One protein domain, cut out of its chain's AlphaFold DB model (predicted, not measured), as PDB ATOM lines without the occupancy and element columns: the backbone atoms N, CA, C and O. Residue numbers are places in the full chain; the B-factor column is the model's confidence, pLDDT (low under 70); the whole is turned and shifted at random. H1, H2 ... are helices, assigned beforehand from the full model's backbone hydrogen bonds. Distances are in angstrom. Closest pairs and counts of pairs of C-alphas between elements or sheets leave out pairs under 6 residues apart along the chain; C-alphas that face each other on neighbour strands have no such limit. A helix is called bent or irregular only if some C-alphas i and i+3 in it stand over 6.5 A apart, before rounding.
ATOM      1  N   LEU A 386      97.457  38.817  31.374       87.50
ATOM      2  CA  LEU A 386      98.340  39.943  31.046       87.50
ATOM      3  C   LEU A 386      98.392  40.951  32.197       87.50
ATOM      4  O   LEU A 386      99.483  41.339  32.608       87.50
ATOM      5  N   LEU A 387      97.228  41.353  32.721       88.69
ATOM      6  CA  LEU A 387      97.151  42.334  33.802       88.69
ATOM      7  C   LEU A 387      97.848  41.802  35.056       88.69
ATOM      8  O   LEU A 387      98.671  42.510  35.631       88.69
ATOM      9  N   ASN A 388      97.608  40.534  35.413       87.00
ATOM     10  CA  ASN A 388      98.291  39.903  36.542       87.00
ATOM     11  C   ASN A 388      99.818  39.934  36.363       87.00
ATOM     12  O   ASN A 388     100.525  40.423  37.238       87.00
ATOM     13  N   MET A 389     100.342  39.506  35.207       88.94
ATOM     14  CA  MET A 389     101.792  39.522  34.966       88.94
ATOM     15  C   MET A 389     102.412  40.925  35.026       88.94
ATOM     16  O   MET A 389     103.557  41.053  35.468       88.94
ATOM     17  N   LEU A 390     101.685  41.965  34.604       91.25
ATOM     18  CA  LEU A 390     102.134  43.359  34.700       91.25
ATOM     19  C   LEU A 390     102.158  43.856  36.152       91.25
ATOM     20  O   LEU A 390     103.126  44.506  36.545       91.25
ATOM     21  N   VAL A 391     101.145  43.525  36.961       90.19
ATOM     22  CA  VAL A 391     101.112  43.896  38.386       90.19
ATOM     23  C   VAL A 391     102.180  43.137  39.181       90.19
ATOM     24  O   VAL A 391     102.865  43.755  39.987       90.19
ATOM     25  N   GLU A 392     102.417  41.851  38.904       88.69
ATOM     26  CA  GLU A 392     103.512  41.077  39.519       88.69
ATOM     27  C   GLU A 392     104.895  41.669  39.186       88.69
ATOM     28  O   GLU A 392     105.738  41.816  40.072       88.69
ATOM     29  N   HIS A 393     105.124  42.094  37.934       90.75
ATOM     30  CA  HIS A 393     106.351  42.813  37.555       90.75
ATOM     31  C   HIS A 393     106.477  44.153  38.283       90.75
ATOM     32  O   HIS A 393     107.551  44.485  38.785       90.75
ATOM     33  N   PHE A 394     105.395  44.930  38.361       91.75
ATOM     34  CA  PHE A 394     105.414  46.224  39.039       91.75
ATOM     35  C   PHE A 394     105.650  46.066  40.547       91.75
ATOM     36  O   PHE A 394     106.465  46.790  41.109       91.75
ATOM     37  N   ARG A 395     105.043  45.057  41.184       89.06
ATOM     38  CA  ARG A 395     105.260  44.697  42.592       89.06
ATOM     39  C   ARG A 395     106.714  44.302  42.870       89.06
ATOM     40  O   ARG A 395     107.286  44.797  43.835       89.06
ATOM     41  N   ALA A 396     107.328  43.489  42.007       89.19
ATOM     42  CA  ALA A 396     108.740  43.100  42.117       89.19
ATOM     43  C   ALA A 396     109.723  44.271  41.900       89.19
ATOM     44  O   ALA A 396     110.793  44.315  42.504       89.19
ATOM     45  N   LEU A 397     109.369  45.245  41.055       91.06
ATOM     46  CA  LEU A 397     110.151  46.476  40.883       91.06
ATOM     47  C   LEU A 397     109.972  47.437  42.069       91.06
ATOM     48  O   LEU A 397     110.929  48.083  42.491       91.06
ATOM     49  N   LEU A 398     108.765  47.523  42.633       91.25
ATOM     50  CA  LEU A 398     108.478  48.349  43.804       91.25
ATOM     51  C   LEU A 398     109.127  47.810  45.082       91.25
ATOM     52  O   LEU A 398     109.599  48.617  45.876       91.25
ATOM     53  N   SER A 399     109.222  46.490  45.273       89.56
ATOM     54  CA  SER A 399     109.950  45.904  46.411       89.56
ATOM     55  C   SER A 399     111.457  46.145  46.334       89.56
ATOM     56  O   SER A 399     112.094  46.391  47.353       89.56
ATOM     57  N   LEU A 400     112.026  46.164  45.127       88.19
ATOM     58  CA  LEU A 400     113.428  46.513  44.897       88.19
ATOM     59  C   LEU A 400     113.724  47.999  45.183       88.19
ATOM     60  O   LEU A 400     114.784  48.321  45.719       88.19
ATOM     61  N   LEU A 401     112.811  48.907  44.819       89.75
ATOM     62  CA  LEU A 401     112.976  50.357  45.005       89.75
ATOM     63  C   LEU A 401     112.592  50.837  46.416       89.75
ATOM     64  O   LEU A 401     113.217  51.750  46.952       89.75
ATOM     65  N   TYR A 402     111.568  50.227  47.012       89.50
ATOM     66  CA  TYR A 402     110.952  50.629  48.278       89.50
ATOM     67  C   TYR A 402     110.692  49.409  49.192       89.50
ATOM     68  O   TYR A 402     109.545  49.160  49.585       89.50
ATOM     69  N   PRO A 403     111.739  48.658  49.594       84.75
ATOM     70  CA  PRO A 403     111.604  47.402  50.348       84.75
ATOM     71  C   PRO A 403     110.931  47.550  51.721       84.75
ATOM     72  O   PRO A 403     110.465  46.567  52.277       84.75
ATOM     73  N   LYS A 404     110.850  48.773  52.266       80.06
ATOM     74  CA  LYS A 404     110.154  49.088  53.531       80.06
ATOM     75  C   LYS A 404     108.631  49.245  53.399       80.06
ATOM     76  O   LYS A 404     107.972  49.529  54.393       80.06
ATOM     77  N   VAL A 405     108.095  49.194  52.179       82.12
ATOM     78  CA  VAL A 405     106.674  49.461  51.874       82.12
ATOM     79  C   VAL A 405     106.070  48.325  51.053       82.12
ATOM     80  O   VAL A 405     104.920  47.955  51.265       82.12
ATOM     81  N   PHE A 406     106.846  47.752  50.133       81.12
ATOM     82  CA  PHE A 406     106.417  46.644  49.287       81.12
ATOM     83  C   PHE A 406     107.186  45.382  49.662       81.12
ATOM     84  O   PHE A 406     108.153  45.007  49.005       81.12
ATOM     85  N   GLU A 407     106.751  44.724  50.733       74.88
ATOM     86  CA  GLU A 407     107.301  43.427  51.112       74.88
ATOM     87  C   GLU A 407     106.866  42.353  50.109       74.88
ATOM     88  O   GLU A 407     105.682  42.152  49.823       74.88
ATOM     89  N   VAL A 408     107.856  41.662  49.558       76.50
ATOM     90  CA  VAL A 408     107.705  40.514  48.668       76.50
ATOM     91  C   VAL A 408     108.392  39.347  49.371       76.50
ATOM     92  O   VAL A 408     109.542  39.474  49.783       76.50
ATOM     93  N   GLY A 409     107.671  38.238  49.563       65.62
ATOM     94  CA  GLY A 409     108.174  37.097  50.329       65.62
ATOM     95  C   GLY A 409     109.381  36.423  49.670       65.62
ATOM     96  O   GLY A 409     109.647  36.632  48.486       65.62
ATOM     97  N   ALA A 410     110.085  35.574  50.418       63.56
ATOM     98  CA  ALA A 410     111.115  34.715  49.841       63.56
ATOM     99  C   ALA A 410     110.515  33.774  48.776       63.56
ATOM    100  O   ALA A 410     109.382  33.311  48.914       63.56
ATOM    101  N   GLU A 411     111.273  33.490  47.715       60.66
ATOM    102  CA  GLU A 411     110.867  32.516  46.697       60.66
ATOM    103  C   GLU A 411     110.837  31.086  47.268       60.66
ATOM    104  O   GLU A 411     111.766  30.649  47.953       60.66
ATOM    105  N   SER A 412     109.768  30.341  46.980       51.72
ATOM    106  CA  SER A 412     109.682  28.913  47.287       51.72
ATOM    107  C   SER A 412     110.572  28.128  46.318       51.72
ATOM    108  O   SER A 412     110.455  28.240  45.097       51.72
ATOM    109  N   LYS A 413     111.470  27.288  46.847       45.53
ATOM    110  CA  LYS A 413     112.418  26.501  46.027       45.53
ATOM    111  C   LYS A 413     111.779  25.313  45.291       45.53
ATOM    112  O   LYS A 413     112.480  24.564  44.617       45.53
ATOM    113  N   ALA A 414     110.462  25.153  45.415       41.72
ATOM    114  CA  ALA A 414     109.688  24.043  44.874       41.72
ATOM    115  C   ALA A 414     109.336  24.174  43.378       41.72
ATOM    116  O   ALA A 414     108.861  23.204  42.793       41.72
ATOM    117  N   ASP A 493      97.222  25.669  54.800       56.47
ATOM    118  CA  ASP A 493      97.107  26.981  55.439       56.47
ATOM    119  C   ASP A 493      98.018  28.033  54.773       56.47
ATOM    120  O   ASP A 493      97.606  29.178  54.574       56.47
ATOM    121  N   TYR A 494      99.238  27.657  54.366       61.22
ATOM    122  CA  TYR A 494     100.143  28.524  53.598       61.22
ATOM    123  C   TYR A 494      99.573  28.841  52.214       61.22
ATOM    124  O   TYR A 494      99.588  29.999  51.782       61.22
ATOM    125  N   HIS A 495      99.031  27.831  51.529       53.38
ATOM    126  CA  HIS A 495      98.409  28.004  50.221       53.38
ATOM    127  C   HIS A 495      97.135  28.860  50.310       53.38
ATOM    128  O   HIS A 495      96.967  29.784  49.521       53.38
ATOM    129  N   GLU A 496      96.271  28.634  51.299       55.41
ATOM    130  CA  GLU A 496      95.018  29.369  51.511       55.41
ATOM    131  C   GLU A 496      95.267  30.825  51.951       55.41
ATOM    132  O   GLU A 496      94.667  31.758  51.405       55.41
ATOM    133  N   SER A 497      96.242  31.055  52.838       57.09
ATOM    134  CA  SER A 497      96.715  32.396  53.209       57.09
ATOM    135  C   SER A 497      97.278  33.164  52.000       57.09
ATOM    136  O   SER A 497      96.991  34.351  51.812       57.09
ATOM    137  N   ARG A 498      98.020  32.485  51.114       53.84
ATOM    138  CA  ARG A 498      98.563  33.075  49.880       53.84
ATOM    139  C   ARG A 498      97.488  33.323  48.817       53.84
ATOM    140  O   ARG A 498      97.476  34.400  48.223       53.84
ATOM    141  N   MET A 499      96.560  32.390  48.618       45.16
ATOM    142  CA  MET A 499      95.404  32.524  47.716       45.16
ATOM    143  C   MET A 499      94.504  33.698  48.119       45.16
ATOM    144  O   MET A 499      94.046  34.448  47.256       45.16
ATOM    145  N   SER A 500      94.341  33.935  49.425       45.34
ATOM    146  CA  SER A 500      93.593  35.076  49.977       45.34
ATOM    147  C   SER A 500      94.132  36.450  49.544       45.34
ATOM    148  O   SER A 500      93.421  37.446  49.648       45.34
ATOM    149  N   SER A 501      95.365  36.529  49.026       51.06
ATOM    150  CA  SER A 501      95.956  37.775  48.512       51.06
ATOM    151  C   SER A 501      95.530  38.131  47.077       51.06
ATOM    152  O   SER A 501      95.861  39.217  46.603       51.06
ATOM    153  N   GLY A 502      94.830  37.244  46.355       43.81
ATOM    154  CA  GLY A 502      94.264  37.489  45.015       43.81
ATOM    155  C   GLY A 502      95.267  37.640  43.856       43.81
ATOM    156  O   GLY A 502      94.897  37.435  42.702       43.81
ATOM    157  N   LEU A 503      96.532  37.952  44.146       52.78
ATOM    158  CA  LEU A 503      97.664  37.900  43.223       52.78
ATOM    159  C   LEU A 503      98.709  36.920  43.770       52.78
ATOM    160  O   LEU A 503      99.119  37.013  44.930       52.78
ATOM    161  N   GLY A 504      99.107  35.959  42.934       53.69
ATOM    162  CA  GLY A 504      99.985  34.842  43.287       53.69
ATOM    163  C   GLY A 504     101.428  35.278  43.535       53.69
ATOM    164  O   GLY A 504     102.297  35.065  42.683       53.69
ATOM    165  N   GLY A 505     101.669  35.835  44.727       56.81
ATOM    166  CA  GLY A 505     102.873  36.581  45.105       56.81
ATOM    167  C   GLY A 505     104.215  35.860  44.950       56.81
ATOM    168  O   GLY A 505     105.244  36.525  44.931       56.81
ATOM    169  N   GLU A 506     104.225  34.540  44.752       66.69
ATOM    170  CA  GLU A 506     105.399  33.786  44.285       66.69
ATOM    171  C   GLU A 506     105.964  34.309  42.967       66.69
ATOM    172  O   GLU A 506     107.165  34.216  42.722       66.69
ATOM    173  N   THR A 507     105.109  34.854  42.102       76.94
ATOM    174  CA  THR A 507     105.527  35.396  40.809       76.94
ATOM    175  C   THR A 507     106.351  36.662  41.021       76.94
ATOM    176  O   THR A 507     107.463  36.747  40.504       76.94
ATOM    177  N   SER A 508     105.879  37.607  41.841       82.56
ATOM    178  CA  SER A 508     106.686  38.760  42.258       82.56
ATOM    179  C   SER A 508     107.900  38.365  43.105       82.56
ATOM    180  O   SER A 508     108.943  38.989  42.935       82.56
ATOM    181  N   SER A 509     107.831  37.317  43.936       83.25
ATOM    182  CA  SER A 509     108.988  36.782  44.680       83.25
ATOM    183  C   SER A 509     110.102  36.280  43.769       83.25
ATOM    184  O   SER A 509     111.226  36.765  43.866       83.25
ATOM    185  N   TYR A 510     109.781  35.385  42.835       83.69
ATOM    186  CA  TYR A 510     110.710  34.890  41.817       83.69
ATOM    187  C   TYR A 510     111.293  36.037  40.974       83.69
ATOM    188  O   TYR A 510     112.502  36.113  40.761       83.69
ATOM    189  N   LEU A 511     110.451  36.976  40.525       87.12
ATOM    190  CA  LEU A 511     110.904  38.128  39.742       87.12
ATOM    191  C   LEU A 511     111.834  39.045  40.554       87.12
ATOM    192  O   LEU A 511     112.856  39.481  40.027       87.12
ATOM    193  N   ALA A 512     111.531  39.309  41.828       87.06
ATOM    194  CA  ALA A 512     112.356  40.143  42.699       87.06
ATOM    195  C   ALA A 512     113.703  39.477  43.019       87.06
ATOM    196  O   ALA A 512     114.744  40.107  42.840       87.06
ATOM    197  N   ALA A 513     113.708  38.198  43.411       85.94
ATOM    198  CA  ALA A 513     114.932  37.437  43.666       85.94
ATOM    199  C   ALA A 513     115.830  37.375  42.416       85.94
ATOM    200  O   ALA A 513     117.042  37.608  42.492       85.94
ATOM    201  N   ARG A 514     115.230  37.174  41.235       86.00
ATOM    202  CA  ARG A 514     115.937  37.178  39.949       86.00
ATOM    203  C   ARG A 514     116.512  38.551  39.585       86.00
ATOM    204  O   ARG A 514     117.646  38.617  39.111       86.00
ATOM    205  N   LEU A 515     115.773  39.638  39.829       87.75
ATOM    206  CA  LEU A 515     116.250  41.013  39.625       87.75
ATOM    207  C   LEU A 515     117.398  41.373  40.581       87.75
ATOM    208  O   LEU A 515     118.386  41.954  40.140       87.75
ATOM    209  N   VAL A 516     117.311  40.996  41.861       88.19
ATOM    210  CA  VAL A 516     118.400  41.174  42.840       88.19
ATOM    211  C   VAL A 516     119.655  40.422  42.389       88.19
ATOM    212  O   VAL A 516     120.718  41.034  42.287       88.19
ATOM    213  N   THR A 517     119.517  39.144  42.022       87.56
ATOM    214  CA  THR A 517     120.620  38.301  41.515       87.56
ATOM    215  C   THR A 517     121.339  38.943  40.322       87.56
ATOM    216  O   THR A 517     122.569  39.017  40.285       87.56
ATOM    217  N   ASP A 518     120.586  39.445  39.341       85.75
ATOM    218  CA  ASP A 518     121.155  40.122  38.173       85.75
ATOM    219  C   ASP A 518     121.814  41.469  38.529       85.75
ATOM    220  O   ASP A 518     122.896  41.785  38.031       85.75
ATOM    221  N   ILE A 519     121.223  42.252  39.434       86.75
ATOM    222  CA  ILE A 519     121.815  43.509  39.911       86.75
ATOM    223  C   ILE A 519     123.137  43.248  40.639       86.75
ATOM    224  O   ILE A 519     124.092  44.007  40.466       86.75
ATOM    225  N   GLU A 520     123.238  42.173  41.417       87.50
ATOM    226  CA  GLU A 520     124.482  41.745  42.058       87.50
ATOM    227  C   GLU A 520     125.525  41.281  41.042       87.50
ATOM    228  O   GLU A 520     126.669  41.738  41.092       87.50
ATOM    229  N   PHE A 521     125.136  40.480  40.051       86.50
ATOM    230  CA  PHE A 521     126.008  40.115  38.934       86.50
ATOM    231  C   PHE A 521     126.518  41.357  38.176       86.50
ATOM    232  O   PHE A 521     127.719  41.498  37.927       86.50
ATOM    233  N   ARG A 522     125.646  42.330  37.890       84.12
ATOM    234  CA  ARG A 522     126.020  43.586  37.220       84.12
ATOM    235  C   ARG A 522     126.815  44.546  38.116       84.12
ATOM    236  O   ARG A 522     127.589  45.339  37.580       84.12
ATOM    237  N   LYS A 523     126.729  44.452  39.451       85.56
ATOM    238  CA  LYS A 523     127.685  45.086  40.387       85.56
ATOM    239  C   LYS A 523     129.065  44.422  40.301       85.56
ATOM    240  O   LYS A 523     130.062  45.132  40.204       85.56
ATOM    241  N   GLN A 524     129.137  43.087  40.264       82.25
ATOM    242  CA  GLN A 524     130.408  42.358  40.134       82.25
ATOM    243  C   GLN A 524     131.135  42.681  38.820       82.25
ATOM    244  O   GLN A 524     132.344  42.896  38.843       82.25
ATOM    245  N   LEU A 525     130.411  42.787  37.698       77.25
ATOM    246  CA  LEU A 525     130.983  43.179  36.398       77.25
ATOM    247  C   LEU A 525     131.502  44.627  36.355       77.25
ATOM    248  O   LEU A 525     132.357  44.939  35.529       77.25
ATOM    249  N   LYS A 526     130.991  45.518  37.218       69.19
ATOM    250  CA  LYS A 526     131.437  46.918  37.302       69.19
ATOM    251  C   LYS A 526     132.705  47.110  38.138       69.19
ATOM    252  O   LYS A 526     133.376  48.116  37.933       69.19
ATOM    253  N   LYS A 527     133.067  46.171  39.026       67.38
ATOM    254  CA  LYS A 527     134.391  46.158  39.676       67.38
ATOM    255  C   LYS A 527     135.440  45.723  38.628       67.38
ATOM    256  O   LYS A 527     135.394  44.568  38.197       67.38
ATOM    257  N   PRO A 528     136.383  46.583  38.189       59.59
ATOM    258  CA  PRO A 528     137.319  46.232  37.124       59.59
ATOM    259  C   PRO A 528     138.358  45.216  37.623       59.59
ATOM    260  O   PRO A 528     139.329  45.563  38.295       59.59
ATOM    261  N   ARG A 529     138.162  43.936  37.285       58.06
ATOM    262  CA  ARG A 529     139.091  42.847  37.631       58.06
ATOM    263  C   ARG A 529     140.343  42.885  36.748       58.06
ATOM    264  O   ARG A 529     140.470  42.127  35.787       58.06
ATOM    265  N   PHE A 530     141.273  43.777  37.082       60.28
ATOM    266  CA  PHE A 530     142.605  43.822  36.483       60.28
ATOM    267  C   PHE A 530     143.441  42.618  36.940       60.28
ATOM    268  O   PHE A 530     144.100  42.653  37.976       60.28
ATOM    269  N   PHE A 531     143.434  41.546  36.150       56.47
ATOM    270  CA  PHE A 531     144.333  40.411  36.352       56.47
ATOM    271  C   PHE A 531     145.774  40.796  35.980       56.47
ATOM    272  O   PHE A 531     146.214  40.572  34.850       56.47
TER     273      PHE A 531
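AT A GLANCE: This is residues 386 to 414 and 493 to 531 of the 568 residues of an uncharacterized protein of Onchocerca flexuosa (UniProt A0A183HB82). A long helix, H3, makes the longest axis, and H1 crosses its first half at a steep tilt; the other half of H3 and the tail after it, residues 517 to 531, stick out from this small body as an arm. The short helix H2 sits off beyond the beginning of H3, reached through residues 500 to 505, and the stretch 402 to 414 folds back from the end of H1 past the first part of H3. The printed part has 68 residues with three named helices, in the order H1, H2, H3, and no named strand; the class is all helix. The whole is loose, with a radius of gyration of the C-alphas of 14.8 A, and spans 53 by 25 by 24 A, the arm making the length.

IN THESE COORDINATES: H1 holds residues 386 to 401 and measures 22.7 A from first to last C-alpha; C-alpha 386 is at (98.340, 39.943, 31.046). Residues 402 to 414 follow with no named element, up to the cut. H2 holds residues 493 to 499, with C-alpha 493 at (97.107, 26.981, 55.439). H3, the longest helix, holds residues 506 to 526 and measures 30.0 A; C-alpha 526 is at (131.437, 46.918, 37.302). No helix is bent.

HOW THE PARTS SIT: H1 touches H3, and the closest C-alphas of the two are those of Ala 396 and Ala 512, 4.7 A apart. Their lines stand at a steep tilt of 48 degrees, and they run the same way. H3 touches H1 with residues 507 to 516 alone. H2 is apart from H1 and apart from H3. The link from H2 to H3, 6 residues, is short. In H1, H2 and H3 every O i to N i+4 pair is within hydrogen-bond range.

THE WHOLE: The two C-alphas farthest apart are those of Ser 500 and Phe 531, 52.8 A. Residues 517 to 531, of which 517 to 526 belong to H3, stand free; the body without them has 53 residues and spans 30 by 24 by 21 A, with a radius of gyration of 10.7 A. Residues 415 to 492 are not printed, and the gap from C-alpha 414 to C-alpha 493 is 16.7 A; the link from H1 to H2 runs across this cut. The mean pLDDT of the printed part is 74.5. It is under 70 in 26 of the printed residues: residues 409 to 414, 493 to 506 and 526 to 531.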